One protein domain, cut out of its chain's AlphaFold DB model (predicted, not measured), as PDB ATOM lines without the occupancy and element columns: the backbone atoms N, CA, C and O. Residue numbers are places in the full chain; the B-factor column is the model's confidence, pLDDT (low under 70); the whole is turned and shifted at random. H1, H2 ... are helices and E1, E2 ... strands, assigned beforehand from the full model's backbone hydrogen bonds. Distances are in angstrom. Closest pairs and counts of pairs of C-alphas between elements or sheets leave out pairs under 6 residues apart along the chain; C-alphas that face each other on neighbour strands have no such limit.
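What this domain is: This is residues 174 to 274 of the 274 residues of an uncharacterized protein of Vibrio gigantis (UniProt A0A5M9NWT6). H4 sits in the middle of a small helical body, with the long helix H1 crossing it, H2 folding back from the far end of H1 and packing across the last part of H4, and the short H3 at the first part of H4. From the other end of this body a slender hairpin of two short strands, E1 and E2, reaches out, and its tip, residues 240 to 245, sticks out free. The printed part has 101 residues, with four named helices and two named strands in the order H1, H2, H3, E1, E2, H4; the two-stranded sheet, order E1 - E2, is antiparallel, and the class is mostly helix. It is only just compact, close to loose, with a radius of gyration of the C-alphas of 15.1 A and spans of 57 by 26 by 18 A, the hairpin making much of the length.

Where its parts are: H1, residues 184 to 204, begins at C-alpha 184 (31.606, 40.287, 140.402) and is 30.3 A long. H2 is residues 210 to 218, 15.7 A. H3 is residues 227 to 232. E1, residues 235 to 238, begins at C-alpha 235 (43.883, 43.148, 138.464), and E2 is residues 247 to 250. H4, residues 255 to 266, is 16.1 A long and ends at C-alpha 266 (39.300, 24.923, 131.890).

How they stand to each other: H4 is the hub, and the helix packing is mostly crossed. H1 and H4 touch, at a steep tilt of 58 degrees, the same way; their closest C-alphas, of Gly 189 and Gly 259, are 3.9 A apart. H2 touches H4 with residues 262 to 266 of H4 alone, about perpendicular at 84 degrees; the closest C-alphas, of Ala 212 and Cys 266, are 5.2 A apart. H3 and H4 only just touch, with 3 pairs of C-alphas within 8 A, the closest those of Ala 232 and Arg 261 at 6.6 A. H1 and H2 are close but not clearly touching, with the C-alphas of Ile 197 and Trp 210 closest at 7.3 A. E1 and E2 are a hairpin, antiparallel at 152 degrees, with N 236 and O 249 within hydrogen-bond range at 2.8 A and N 249 and O 236 at 3.0 A. The closest C-alphas of H3 and E1, of Trp 229 and Val 235, are 5.4 A apart, and H3 and E2 are near each other. E1 is apart from H1, H2 and H4. Each O i to N i+4 pair is within hydrogen-bond range in H1, H3 and H4; in H2 0 of 5 are, beside 6 of 6 O i to N i+3 pairs.

The domain as a whole: The C-alphas farthest apart, of Gly 205 and Asn 242, are 56.8 A from each other. The printed part has no cut and ends at residue 274, the chain's last. No link is long. The mean pLDDT of the printed part is 93.3, and no printed residue is under 70.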
ATOM      1  N   ASP A 174      41.145  33.468 154.083       86.69
ATOM      2  CA  ASP A 174      42.482  34.042 154.136       86.69
ATOM      3  C   ASP A 174      42.334  35.429 154.773       86.69
ATOM      4  O   ASP A 174      41.691  36.314 154.215       86.69
ATOM      5  N   THR A 175      42.841  35.602 155.994       85.00
ATOM      6  CA  THR A 175      42.675  36.854 156.749       85.00
ATOM      7  C   THR A 175      43.512  38.006 156.201       85.00
ATOM      8  O   THR A 175      43.267  39.155 156.562       85.00
ATOM      9  N   GLU A 176      44.504  37.719 155.358       85.19
ATOM     10  CA  GLU A 176      45.446  38.712 154.834       85.19
ATOM     11  C   GLU A 176      45.068  39.198 153.430       85.19
ATOM     12  O   GLU A 176      45.535  40.254 152.971       85.19
ATOM     13  N   ASN A 177      44.214  38.440 152.734       88.12
ATOM     14  CA  ASN A 177      43.888  38.683 151.340       88.12
ATOM     15  C   ASN A 177      42.387  38.732 151.067       88.12
ATOM     16  O   ASN A 177      41.572  37.991 151.605       88.12
ATOM     17  N   ASP A 178      42.036  39.615 150.137       89.62
ATOM     18  CA  ASP A 178      40.693  39.689 149.592       89.62
ATOM     19  C   ASP A 178      40.437  38.485 148.668       89.62
ATOM     20  O   ASP A 178      41.196  38.302 147.705       89.62
ATOM     21  N   PRO A 179      39.340  37.729 148.849       94.38
ATOM     22  CA  PRO A 179      39.025  36.608 147.975       94.38
ATOM     23  C   PRO A 179      38.604  37.086 146.583       94.38
ATOM     24  O   PRO A 179      37.679  37.895 146.437       94.38
ATOM     25  N   MET A 180      39.234  36.536 145.542       96.06
ATOM     26  CA  MET A 180      38.870  36.785 144.144       96.06
ATOM     27  C   MET A 180      37.488  36.216 143.812       96.06
ATOM     28  O   MET A 180      36.726  36.860 143.091       96.06
ATOM     29  N   TYR A 181      37.130  35.052 144.367       95.25
ATOM     30  CA  TYR A 181      35.852  34.404 144.052       95.25
ATOM     31  C   TYR A 181      34.630  35.250 144.452       95.25
ATOM     32  O   TYR A 181      33.565  35.106 143.862       95.25
ATOM     33  N   SER A 182      34.790  36.180 145.402       93.50
ATOM     34  CA  SER A 182      33.735  37.110 145.829       93.50
ATOM     35  C   SER A 182      33.510  38.284 144.862       93.50
ATOM     36  O   SER A 182      32.564  39.056 145.012       93.50
ATOM     37  N   LYS A 183      34.397  38.488 143.878       95.00
ATOM     38  CA  LYS A 183      34.353  39.666 143.005       95.00
ATOM     39  C   LYS A 183      33.432  39.413 141.810       95.00
ATOM     40  O   LYS A 183      33.564  38.425 141.094       95.00
ATOM     41  N   ALA A 184      32.559  40.378 141.514       95.00
ATOM     42  CA  ALA A 184      31.606  40.287 140.402       95.00
ATOM     43  C   ALA A 184      32.269  40.013 139.039       95.00
ATOM     44  O   ALA A 184      31.732  39.263 138.234       95.00
ATOM     45  N   ILE A 185      33.456  40.580 138.791       96.56
ATOM     46  CA  ILE A 185      34.201  40.362 137.540       96.56
ATOM     47  C   ILE A 185      34.620  38.897 137.384       96.56
ATOM     48  O   ILE A 185      34.550  38.369 136.277       96.56
ATOM     49  N   TYR A 186      35.023  38.234 138.473       97.50
ATOM     50  CA  TYR A 186      35.313  36.802 138.445       97.50
ATOM     51  C   TYR A 186      34.047  36.010 138.116       97.50
ATOM     52  O   TYR A 186      34.053  35.211 137.185       97.50
ATOM     53  N   PHE A 187      32.939  36.310 138.798       97.94
ATOM     54  CA  PHE A 187      31.655  35.650 138.561       97.94
ATOM     55  C   PHE A 187      31.169  35.798 137.109       97.94
ATOM     56  O   PHE A 187      30.770  34.821 136.479       97.94
ATOM     57  N   TYR A 188      31.285  36.993 136.530       98.19
ATOM     58  CA  TYR A 188      30.974  37.234 135.118       98.19
ATOM     59  C   TYR A 188      31.965  36.565 134.165       98.19
ATOM     60  O   TYR A 188      31.560  36.074 133.117       98.19
ATOM     61  N   GLY A 189      33.245  36.488 134.531       97.88
ATOM     62  CA  GLY A 189      34.228  35.678 133.816       97.88
ATOM     63  C   GLY A 189      33.819  34.207 133.757       97.88
ATOM     64  O   GLY A 189      33.849  33.610 132.686       97.88
ATOM     65  N   CYS A 190      33.358  33.634 134.869       98.38
ATOM     66  CA  CYS A 190      32.830  32.270 134.897       98.38
ATOM     67  C   CYS A 190      31.578  32.111 134.021       98.38
ATOM     68  O   CYS A 190      31.443  31.094 133.349       98.38
ATOM     69  N   ALA A 191      30.700  33.117 133.953       98.44
ATOM     70  CA  ALA A 191      29.541  33.088 133.054       98.44
ATOM     71  C   ALA A 191      29.951  32.933 131.579       98.44
ATOM     72  O   ALA A 191      29.325  32.186 130.829       98.44
ATOM     73  N   TRP A 192      31.035  33.603 131.173       98.44
ATOM     74  CA  TRP A 192      31.617  33.477 129.836       98.44
ATOM     75  C   TRP A 192      32.221  32.092 129.573       98.44
ATOM     76  O   TRP A 192      32.088  31.569 128.466       98.44
ATOM     77  N   VAL A 193      32.824  31.462 130.588       98.25
ATOM     78  CA  VAL A 193      33.254  30.056 130.497       98.25
ATOM     79  C   VAL A 193      32.047  29.152 130.283       98.25
ATOM     80  O   VAL A 193      32.056  28.343 129.364       98.25
ATOM     81  N   CYS A 194      30.981  29.323 131.068       98.25
ATOM     82  CA  CYS A 194      29.760  28.535 130.915       98.25
ATOM     83  C   CYS A 194      29.145  28.689 129.522       98.25
ATOM     84  O   CYS A 194      28.754  27.692 128.921       98.25
ATOM     85  N   ARG A 195      29.109  29.914 128.983       97.88
ATOM     86  CA  ARG A 195      28.682  30.158 127.601       97.88
ATOM     87  C   ARG A 195      29.538  29.381 126.602       97.88
ATOM     88  O   ARG A 195      28.997  28.737 125.714       97.88
ATOM     89  N   SER A 196      30.857  29.418 126.777       98.00
ATOM     90  CA  SER A 196      31.808  28.713 125.912       98.00
ATOM     91  C   SER A 196      31.583  27.195 125.933       98.00
ATOM     92  O   SER A 196      31.525  26.576 124.880       98.00
ATOM     93  N   ILE A 197      31.349  26.605 127.113       97.44
ATOM     94  CA  ILE A 197      31.013  25.174 127.254       97.44
ATOM     95  C   ILE A 197      29.693  24.844 126.535       97.44
ATOM     96  O   ILE A 197      29.593  23.815 125.866       97.44
ATOM     97  N   ILE A 198      28.672  25.703 126.656       96.12
ATOM     98  CA  ILE A 198      27.383  25.513 125.971       96.12
ATOM     99  C   ILE A 198      27.567  25.560 124.447       96.12
ATOM    100  O   ILE A 198      27.095  24.660 123.754       96.12
ATOM    101  N   GLU A 199      28.257  26.576 123.926       95.31
ATOM    102  CA  GLU A 199      28.496  26.743 122.485       95.31
ATOM    103  C   GLU A 199      29.366  25.621 121.902       95.31
ATOM    104  O   GLU A 199      29.078  25.131 120.807       95.31
ATOM    105  N   GLU A 200      30.378  25.152 122.638       93.75
ATOM    106  CA  GLU A 200      31.200  24.005 122.243       93.75
ATOM    107  C   GLU A 200      30.368  22.713 122.185       93.75
ATOM    108  O   GLU A 200      30.410  21.998 121.182       93.75
ATOM    109  N   GLY A 201      29.536  22.449 123.201       92.50
ATOM    110  CA  GLY A 201      28.609  21.312 123.197       92.50
ATOM    111  C   GLY A 201      27.656  21.354 121.998       92.50
ATOM    112  O   GLY A 201      27.542  20.375 121.259       92.50
ATOM    113  N   MET A 202      27.044  22.514 121.738       91.69
ATOM    114  CA  MET A 202      26.163  22.719 120.582       91.69
ATOM    115  C   MET A 202      26.884  22.488 119.248       91.69
ATOM    116  O   MET A 202      26.341  21.812 118.376       91.69
ATOM    117  N   SER A 203      28.103  23.009 119.098       91.19
ATOM    118  CA  SER A 203      28.896  22.889 117.866       91.19
ATOM    119  C   SER A 203      29.335  21.450 117.597       91.19
ATOM    120  O   SER A 203      29.337  21.001 116.453       91.19
ATOM    121  N   ASN A 204      29.647  20.706 118.658       90.62
ATOM    122  CA  ASN A 204      30.060  19.306 118.581       90.62
ATOM    123  C   ASN A 204      28.871  18.328 118.549       90.62
ATOM    124  O   ASN A 204      29.078  17.124 118.415       90.62
ATOM    125  N   GLY A 205      27.631  18.812 118.704       90.88
ATOM    126  CA  GLY A 205      26.438  17.965 118.819       90.88
ATOM    127  C   GLY A 205      26.423  17.101 120.086       90.88
ATOM    128  O   GLY A 205      25.856  16.010 120.086       90.88
ATOM    129  N   THR A 206      27.066  17.567 121.159       92.31
ATOM    130  CA  THR A 206      27.227  16.851 122.433       92.31
ATOM    131  C   THR A 206      26.648  17.650 123.599       92.31
ATOM    132  O   THR A 206      26.398  18.851 123.504       92.31
ATOM    133  N   ALA A 207      26.393  16.977 124.722       91.88
ATOM    134  CA  ALA A 207      25.982  17.669 125.936       91.88
ATOM    135  C   ALA A 207      27.140  18.534 126.483       91.88
ATOM    136  O   ALA A 207      28.290  18.101 126.409       91.88
ATOM    137  N   PRO A 208      26.855  19.714 127.066       94.38
ATOM    138  CA  PRO A 208      27.869  20.542 127.720       94.38
ATOM    139  C   PRO A 208      28.664  19.763 128.788       94.38
ATOM    140  O   PRO A 208      28.069  19.182 129.700       94.38
ATOM    141  N   ASP A 209      29.998  19.777 128.703       94.31
ATOM    142  CA  ASP A 209      30.874  19.147 129.701       94.31
ATOM    143  C   ASP A 209      31.147  20.093 130.880       94.31
ATOM    144  O   ASP A 209      32.095  20.881 130.899       94.31
ATOM    145  N   TRP A 210      30.304  19.993 131.904       95.38
ATOM    146  CA  TRP A 210      30.430  20.794 133.121       95.38
ATOM    147  C   TRP A 210      31.615  20.395 134.008       95.38
ATOM    148  O   TRP A 210      32.002  21.182 134.873       95.38
ATOM    149  N   SER A 211      32.227  19.221 133.796       95.25
ATOM    150  CA  SER A 211      33.376  18.776 134.596       95.25
ATOM    151  C   SER A 211      34.606  19.666 134.388       95.25
ATOM    152  O   SER A 211      35.444  19.792 135.282       95.25
ATOM    153  N   ALA A 212      34.680  20.375 133.257       95.31
ATOM    154  CA  ALA A 212      35.728  21.351 132.981       95.31
ATOM    155  C   ALA A 212      35.801  22.470 134.038       95.31
ATOM    156  O   ALA A 212      36.886  22.998 134.293       95.31
ATOM    157  N   LEU A 213      34.679  22.805 134.693       97.06
ATOM    158  CA  LEU A 213      34.615  23.836 135.736       97.06
ATOM    159  C   LEU A 213      35.405  23.462 136.998       97.06
ATOM    160  O   LEU A 213      35.884  24.353 137.694       97.06
ATOM    161  N   GLU A 214      35.633  22.173 137.265       95.88
ATOM    162  CA  GLU A 214      36.435  21.718 138.411       95.88
ATOM    163  C   GLU A 214      37.878  22.236 138.351       95.88
ATOM    164  O   GLU A 214      38.506  22.486 139.381       95.88
ATOM    165  N   ARG A 215      38.398  22.489 137.142       96.88
ATOM    166  CA  ARG A 215      39.748  23.036 136.932       96.88
ATOM    167  C   ARG A 215      39.898  24.458 137.479       96.88
ATOM    168  O   ARG A 215      41.022  24.889 137.730       96.88
ATOM    169  N   LEU A 216      38.795  25.174 137.726       97.19
ATOM    170  CA  LEU A 216      38.817  26.493 138.364       97.19
ATOM    171  C   LEU A 216      39.356  26.439 139.802       97.19
ATOM    172  O   LEU A 216      39.938  27.425 140.251       97.19
ATOM    173  N   LYS A 217      39.242  25.292 140.492       95.75
ATOM    174  CA  LYS A 217      39.774  25.088 141.853       95.75
ATOM    175  C   LYS A 217      41.298  25.227 141.931       95.75
ATOM    176  O   LYS A 217      41.832  25.487 143.002       95.75
ATOM    177  N   ALA A 218      42.007  25.085 140.807       95.69
ATOM    178  CA  ALA A 218      43.461  25.246 140.746       95.69
ATOM    179  C   ALA A 218      43.924  26.717 140.813       95.69
ATOM    180  O   ALA A 218      45.125  26.985 140.864       95.69
ATOM    181  N   LEU A 219      42.998  27.680 140.762       96.81
ATOM    182  CA  LEU A 219      43.311  29.106 140.797       96.81
ATOM    183  C   LEU A 219      43.487  29.628 142.231       96.81
ATOM    184  O   LEU A 219      42.859  29.114 143.155       96.81
ATOM    185  N   PRO A 220      44.267  30.709 142.431       96.19
ATOM    186  CA  PRO A 220      44.444  31.348 143.737       96.19
ATOM    187  C   PRO A 220      43.203  32.179 144.126       96.19
ATOM    188  O   PRO A 220      43.239  33.409 144.192       96.19
ATOM    189  N   LEU A 221      42.066  31.510 144.341       96.62
ATOM    190  CA  LEU A 221      40.749  32.133 144.522       96.62
ATOM    191  C   LEU A 221      40.598  32.898 145.840       96.62
ATOM    192  O   LEU A 221      39.807  33.839 145.900       96.62
ATOM    193  N   LEU A 222      41.371  32.542 146.867       96.50
ATOM    194  CA  LEU A 222      41.400  33.245 148.154       96.50
ATOM    195  C   LEU A 222      42.246  34.524 148.128       96.50
ATOM    196  O   LEU A 222      42.115  35.350 149.023       96.50
ATOM    197  N   ASN A 223      43.070  34.727 147.092       95.69
ATOM    198  CA  ASN A 223      44.028  35.824 147.061       95.69
ATOM    199  C   ASN A 223      43.959  36.635 145.759       95.69
ATOM    200  O   ASN A 223      44.589  36.303 144.756       95.69
ATOM    201  N   MET A 224      43.256  37.769 145.796       94.69
ATOM    202  CA  MET A 224      43.175  38.727 144.685       94.69
ATOM    203  C   MET A 224      44.529  39.372 144.323       94.69
ATOM    204  O   MET A 224      44.696  39.853 143.201       94.69
ATOM    205  N   LYS A 225      45.503  39.401 145.242       94.25
ATOM    206  CA  LYS A 225      46.826  40.011 145.022       94.25
ATOM    207  C   LYS A 225      47.796  39.086 144.279       94.25
ATOM    208  O   LYS A 225      48.882  39.537 143.900       94.25
ATOM    209  N   ASP A 226      47.424  37.823 144.062       96.00
ATOM    210  CA  ASP A 226      48.274  36.845 143.388       96.00
ATOM    211  C   ASP A 226      48.710  37.321 141.986       96.00
ATOM    212  O   ASP A 226      47.965  37.963 141.234       96.00
ATOM    213  N   SER A 227      49.954  36.995 141.619       95.25
ATOM    214  CA  SER A 227      50.543  37.389 140.335       95.25
ATOM    215  C   SER A 227      49.787  36.837 139.123       95.25
ATOM    216  O   SER A 227      49.873  37.417 138.040       95.25
ATOM    217  N   TRP A 228      49.024  35.755 139.288       96.38
ATOM    218  CA  TRP A 228      48.170  35.202 138.249       96.38
ATOM    219  C   TRP A 228      47.163  36.245 137.753       96.38
ATOM    220  O   TRP A 228      47.060  36.469 136.547       96.38
ATOM    221  N   TRP A 229      46.493  36.964 138.664       96.56
ATOM    222  CA  TRP A 229      45.453  37.943 138.320       96.56
ATOM    223  C   TRP A 229      46.016  39.186 137.624       96.56
ATOM    224  O   TRP A 229      45.397  39.739 136.710       96.56
ATOM    225  N   THR A 230      47.222  39.608 138.008       95.31
ATOM    226  CA  THR A 230      47.902  40.738 137.358       95.31
ATOM    227  C   THR A 230      48.436  40.355 135.976       95.31
ATOM    228  O   THR A 230      48.209  41.086 135.014       95.31
ATOM    229  N   LYS A 231      49.035  39.166 135.822       94.50
ATOM    230  CA  LYS A 231      49.446  38.616 134.512       94.50
ATOM    231  C   LYS A 231      48.258  38.357 133.584       94.50
ATOM    232  O   LYS A 231      48.380  38.482 132.366       94.50
ATOM    233  N   ALA A 232      47.105  38.004 134.147       93.44
ATOM    234  CA  ALA A 232      45.862  37.832 133.409       93.44
ATOM    235  C   ALA A 232      45.283  39.162 132.887       93.44
ATOM    236  O   ALA A 232      44.505  39.121 131.933       93.44
ATOM    237  N   GLY A 233      45.693  40.310 133.447       93.25
ATOM    238  CA  GLY A 233      45.210  41.645 133.077       93.25
ATOM    239  C   GLY A 233      43.852  42.012 133.686       93.25
ATOM    240  O   GLY A 233      43.162  42.881 133.168       93.25
ATOM    241  N   VAL A 234      43.441  41.324 134.756       95.50
ATOM    242  CA  VAL A 234      42.146  41.542 135.435       95.50
ATOM    243  C   VAL A 234      42.296  42.317 136.744       95.50
ATOM    244  O   VAL A 234      41.337  42.922 137.225       95.50
ATOM    245  N   VAL A 235      43.509  42.341 137.301       96.31
ATOM    246  CA  VAL A 235      43.883  43.148 138.464       96.31
ATOM    247  C   VAL A 235      45.034  44.068 138.085       96.31
ATOM    248  O   VAL A 235      46.060  43.623 137.573       96.31
ATOM    249  N   GLN A 236      44.885  45.352 138.382       94.38
ATOM    250  CA  GLN A 236      45.940  46.342 138.251       94.38
ATOM    251  C   GLN A 236      46.652  46.516 139.593       94.38
ATOM    252  O   GLN A 236      46.018  46.783 140.617       94.38
ATOM    253  N   LYS A 237      47.982  46.395 139.572       93.06
ATOM    254  CA  LYS A 237      48.856  46.729 140.698       93.06
ATOM    255  C   LYS A 237      49.326  48.175 140.542       93.06
ATOM    256  O   LYS A 237      50.022  48.489 139.580       93.06
ATOM    257  N   LEU A 238      48.944  49.043 141.472       89.62
ATOM    258  CA  LEU A 238      49.325  50.453 141.501       89.62
ATOM    259  C   LEU A 238      50.284  50.711 142.659       89.62
ATOM    260  O   LEU A 238      49.926  50.513 143.821       89.62
ATOM    261  N   GLN A 239      51.483  51.195 142.346       87.56
ATOM    262  CA  GLN A 239      52.365  51.784 143.345       87.56
ATOM    263  C   GLN A 239      51.974  53.258 143.491       87.56
ATOM    264  O   GLN A 239      52.048  54.009 142.524       87.56
ATOM    265  N   LEU A 240      51.492  53.649 144.669       83.31
ATOM    266  CA  LEU A 240      51.192  55.048 144.979       83.31
ATOM    267  C   LEU A 240      52.416  55.664 145.655       83.31
ATOM    268  O   LEU A 240      52.994  55.025 146.534       83.31
ATOM    269  N   ASP A 241      52.761  56.902 145.291       72.50
ATOM    270  CA  ASP A 241      54.031  57.562 145.652       72.50
ATOM    271  C   ASP A 241      54.287  57.742 147.162       72.50
ATOM    272  O   ASP A 241      55.367  58.162 147.549       72.50
ATOM    273  N   ASN A 242      53.351  57.361 148.036       77.94
ATOM    274  CA  ASN A 242      53.501  57.418 149.496       77.94
ATOM    275  C   ASN A 242      52.966  56.173 150.238       77.94
ATOM    276  O   ASN A 242      52.838  56.189 151.463       77.94
ATOM    277  N   ALA A 243      52.611  55.095 149.530       77.25
ATOM    278  CA  ALA A 243      52.086  53.880 150.154       77.25
ATOM    279  C   ALA A 243      53.200  52.849 150.395       77.25
ATOM    280  O   ALA A 243      53.952  52.517 149.479       77.25
ATOM    281  N   LYS A 244      53.270  52.301 151.620       78.81
ATOM    282  CA  LYS A 244      54.196  51.202 151.967       78.81
ATOM    283  C   LYS A 244      53.929  49.938 151.152       78.81
ATOM    284  O   LYS A 244      54.860  49.195 150.865       78.81
ATOM    285  N   GLU A 245      52.675  49.720 150.766       83.38
ATOM    286  CA  GLU A 245      52.261  48.571 149.971       83.38
ATOM    287  C   GLU A 245      51.535  48.994 148.689       83.38
ATOM    288  O   GLU A 245      50.803  49.991 148.682       83.38
ATOM    289  N   PRO A 246      51.712  48.234 147.598       87.62
ATOM    290  CA  PRO A 246      50.998  48.467 146.354       87.62
ATOM    291  C   PRO A 246      49.498  48.203 146.519       87.62
ATOM    292  O   PRO A 246      49.074  47.221 147.131       87.62
ATOM    293  N   LYS A 247      48.677  49.052 145.899       90.25
ATOM    294  CA  LYS A 247      47.225  48.881 145.849       90.25
ATOM    295  C   LYS A 247      46.849  47.956 144.693       90.25
ATOM    296  O   LYS A 247      47.249  48.191 143.554       90.25
ATOM    297  N   TYR A 248      46.031  46.948 144.969       92.25
ATOM    298  CA  TYR A 248      45.480  46.044 143.959       92.25
ATOM    299  C   TYR A 248      44.026  46.421 143.689       92.25
ATOM    300  O   TYR A 248      43.224  46.510 144.617       92.25
ATOM    301  N   MET A 249      43.683  46.680 142.428       93.06
ATOM    302  CA  MET A 249      42.324  47.049 142.031       93.06
ATOM    303  C   MET A 249      41.857  46.214 140.848       93.06
ATOM    304  O   MET A 249      42.612  45.982 139.907       93.06
ATOM    305  N   MET A 250      40.591  45.809 140.876       94.75
ATOM    306  CA  MET A 250      39.958  45.149 139.738       94.75
ATOM    307  C   MET A 250      39.898  46.095 138.537       94.75
ATOM    308  O   MET A 250      39.457  47.241 138.658       94.75
ATOM    309  N   GLN A 251      40.299  45.608 137.366       93.75
ATOM    310  CA  GLN A 251      40.204  46.372 136.131       93.75
ATOM    311  C   GLN A 251      38.759  46.341 135.623       93.75
ATOM    312  O   GLN A 251      38.248  45.296 135.222       93.75
ATOM    313  N   LYS A 252      38.076  47.488 135.650       91.88
ATOM    314  CA  LYS A 252      36.691  47.608 135.172       91.88
ATOM    315  C   LYS A 252      36.600  47.215 133.691       91.88
ATOM    316  O   LYS A 252      37.427  47.662 132.900       91.88
ATOM    317  N   GLY A 253      35.594  46.427 133.313       91.81
ATOM    318  CA  GLY A 253      35.421  45.986 131.923       91.81
ATOM    319  C   GLY A 253      36.273  44.769 131.536       91.81
ATOM    320  O   GLY A 253      36.304  44.392 130.366       91.81
ATOM    321  N   SER A 254      36.998  44.163 132.485       95.06
ATOM    322  CA  SER A 254      37.853  42.997 132.228       95.06
ATOM    323  C   SER A 254      37.114  41.654 132.301       95.06
ATOM    324  O   SER A 254      37.757  40.613 132.261       95.06
ATOM    325  N   GLU A 255      35.779  41.633 132.357       95.81
ATOM    326  CA  GLU A 255      34.972  40.411 132.501       95.81
ATOM    327  C   GLU A 255      35.191  39.429 131.341       95.81
ATOM    328  O   GLU A 255      35.358  38.232 131.564       95.81
ATOM    329  N   LYS A 256      35.240  39.928 130.099       95.94
ATOM    330  CA  LYS A 256      35.514  39.093 128.914       95.94
ATOM    331  C   LYS A 256      36.947  38.566 128.908       95.94
ATOM    332  O   LYS A 256      37.182  37.401 128.599       95.94
ATOM    333  N   LEU A 257      37.903  39.408 129.306       96.56
ATOM    334  CA  LEU A 257      39.303  39.010 129.447       96.56
ATOM    335  C   LEU A 257      39.458  37.935 130.529       96.56
ATOM    336  O   LEU A 257      40.146  36.943 130.299       96.56
ATOM    337  N   MET A 258      38.780  38.100 131.668       97.19
ATOM    338  CA  MET A 258      38.670  37.081 132.710       97.19
ATOM    339  C   MET A 258      38.121  35.785 132.110       97.19
ATOM    340  O   MET A 258      38.785  34.761 132.213       97.19
ATOM    341  N   GLY A 259      36.987  35.839 131.403       97.44
ATOM    342  CA  GLY A 259      36.398  34.686 130.716       97.44
ATOM    343  C   GLY A 259      37.397  33.956 129.820       97.44
ATOM    344  O   GLY A 259      37.645  32.772 130.020       97.44
ATOM    345  N   ARG A 260      38.084  34.671 128.922       97.19
ATOM    346  CA  ARG A 260      39.111  34.095 128.036       97.19
ATOM    347  C   ARG A 260      40.239  33.399 128.809       97.19
ATOM    348  O   ARG A 260      40.725  32.344 128.400       97.19
ATOM    349  N   ARG A 261      40.688  33.983 129.928       97.06
ATOM    350  CA  ARG A 261      41.737  33.395 130.779       97.06
ATOM    351  C   ARG A 261      41.244  32.149 131.503       97.06
ATOM    352  O   ARG A 261      41.981  31.169 131.556       97.06
ATOM    353  N   LEU A 262      40.016  32.174 132.009       97.88
ATOM    354  CA  LEU A 262      39.398  31.033 132.669       97.88
ATOM    355  C   LEU A 262      39.097  29.895 131.680       97.88
ATOM    356  O   LEU A 262      39.394  28.752 132.003       97.88
ATOM    357  N   CYS A 263      38.652  30.175 130.448       97.69
ATOM    358  CA  CYS A 263      38.491  29.154 129.402       97.69
ATOM    359  C   CYS A 263      39.801  28.397 129.154       97.69
ATOM    360  O   CYS A 263      39.810  27.170 129.108       97.69
ATOM    361  N   LYS A 264      40.940  29.110 129.110       96.19
ATOM    362  CA  LYS A 264      42.263  28.477 128.983       96.19
ATOM    363  C   LYS A 264      42.594  27.551 130.161       96.19
ATOM    364  O   LYS A 264      43.207  26.513 129.946       96.19
ATOM    365  N   VAL A 265      42.209  27.916 131.386       96.81
ATOM    366  CA  VAL A 265      42.387  27.069 132.583       96.81
ATOM    367  C   VAL A 265      41.499  25.830 132.499       96.81
ATOM    368  O   VAL A 265      41.951  24.720 132.767       96.81
ATOM    369  N   CYS A 266      40.252  26.011 132.069       96.19
ATOM    370  CA  CYS A 266      39.300  24.923 131.890       96.19
ATOM    371  C   CYS A 266      39.619  24.043 130.673       96.19
ATOM    372  O   CYS A 266      39.100  22.937 130.584       96.19
ATOM    373  N   GLY A 267      40.505  24.472 129.769       94.44
ATOM    374  CA  GLY A 267      40.795  23.771 128.517       94.44
ATOM    375  C   GLY A 267      39.621  23.794 127.536       94.44
ATOM    376  O   GLY A 267      39.431  22.821 126.820       94.44
ATOM    377  N   ILE A 268      38.847  24.880 127.551       93.81
ATOM    378  CA  ILE A 268      37.660  25.117 126.723       93.81
ATOM    379  C   ILE A 268      37.989  26.195 125.692       93.81
ATOM    380  O   ILE A 268      38.707  27.158 126.000       93.81
ATOM    381  N   TYR A 269      37.462  26.059 124.476       93.06
ATOM    382  CA  TYR A 269      37.599  27.105 123.464       93.06
ATOM    383  C   TYR A 269      36.678  28.286 123.803       93.06
ATOM    384  O   TYR A 269      35.495  28.069 124.037       93.06
ATOM    385  N   PRO A 270      37.180  29.535 123.874       94.25
ATOM    386  CA  PRO A 270      36.331  30.684 124.175       94.25
ATOM    387  C   PRO A 270      35.225  30.873 123.127       94.25
ATOM    388  O   PRO A 270      35.492  30.730 121.936       94.25
ATOM    389  N   CYS A 271      34.020  31.239 123.572       92.88
ATOM    390  CA  CYS A 271      32.915  31.630 122.694       92.88
ATOM    391  C   CYS A 271      33.290  32.812 121.790       92.88
ATOM    392  O   CYS A 271      34.094  33.662 122.181       92.88
ATOM    393  N   ASP A 272      32.606  32.950 120.654       86.81
ATOM    394  CA  ASP A 272      32.911  33.957 119.622       86.81
ATOM    395  C   ASP A 272      32.911  35.411 120.132       86.81
ATOM    396  O   ASP A 272      33.556  36.297 119.570       86.81
ATOM    397  N   GLU A 273      32.168  35.689 121.204       84.50
ATOM    398  CA  GLU A 273      32.047  37.031 121.767       84.50
ATOM    399  C   GLU A 273      33.220  37.478 122.659       84.50
ATOM    400  O   GLU A 273      33.217  38.651 123.078       84.50
ATOM    401  N   ILE A 274      34.187  36.606 122.989       77.69
ATOM    402  CA  ILE A 274      35.282  36.918 123.935       77.69
ATOM    403  C   ILE A 274      36.680  36.542 123.483       77.69
ATOM    404  O   ILE A 274      36.924  35.823 122.504       77.69
TER     405      ILE A 274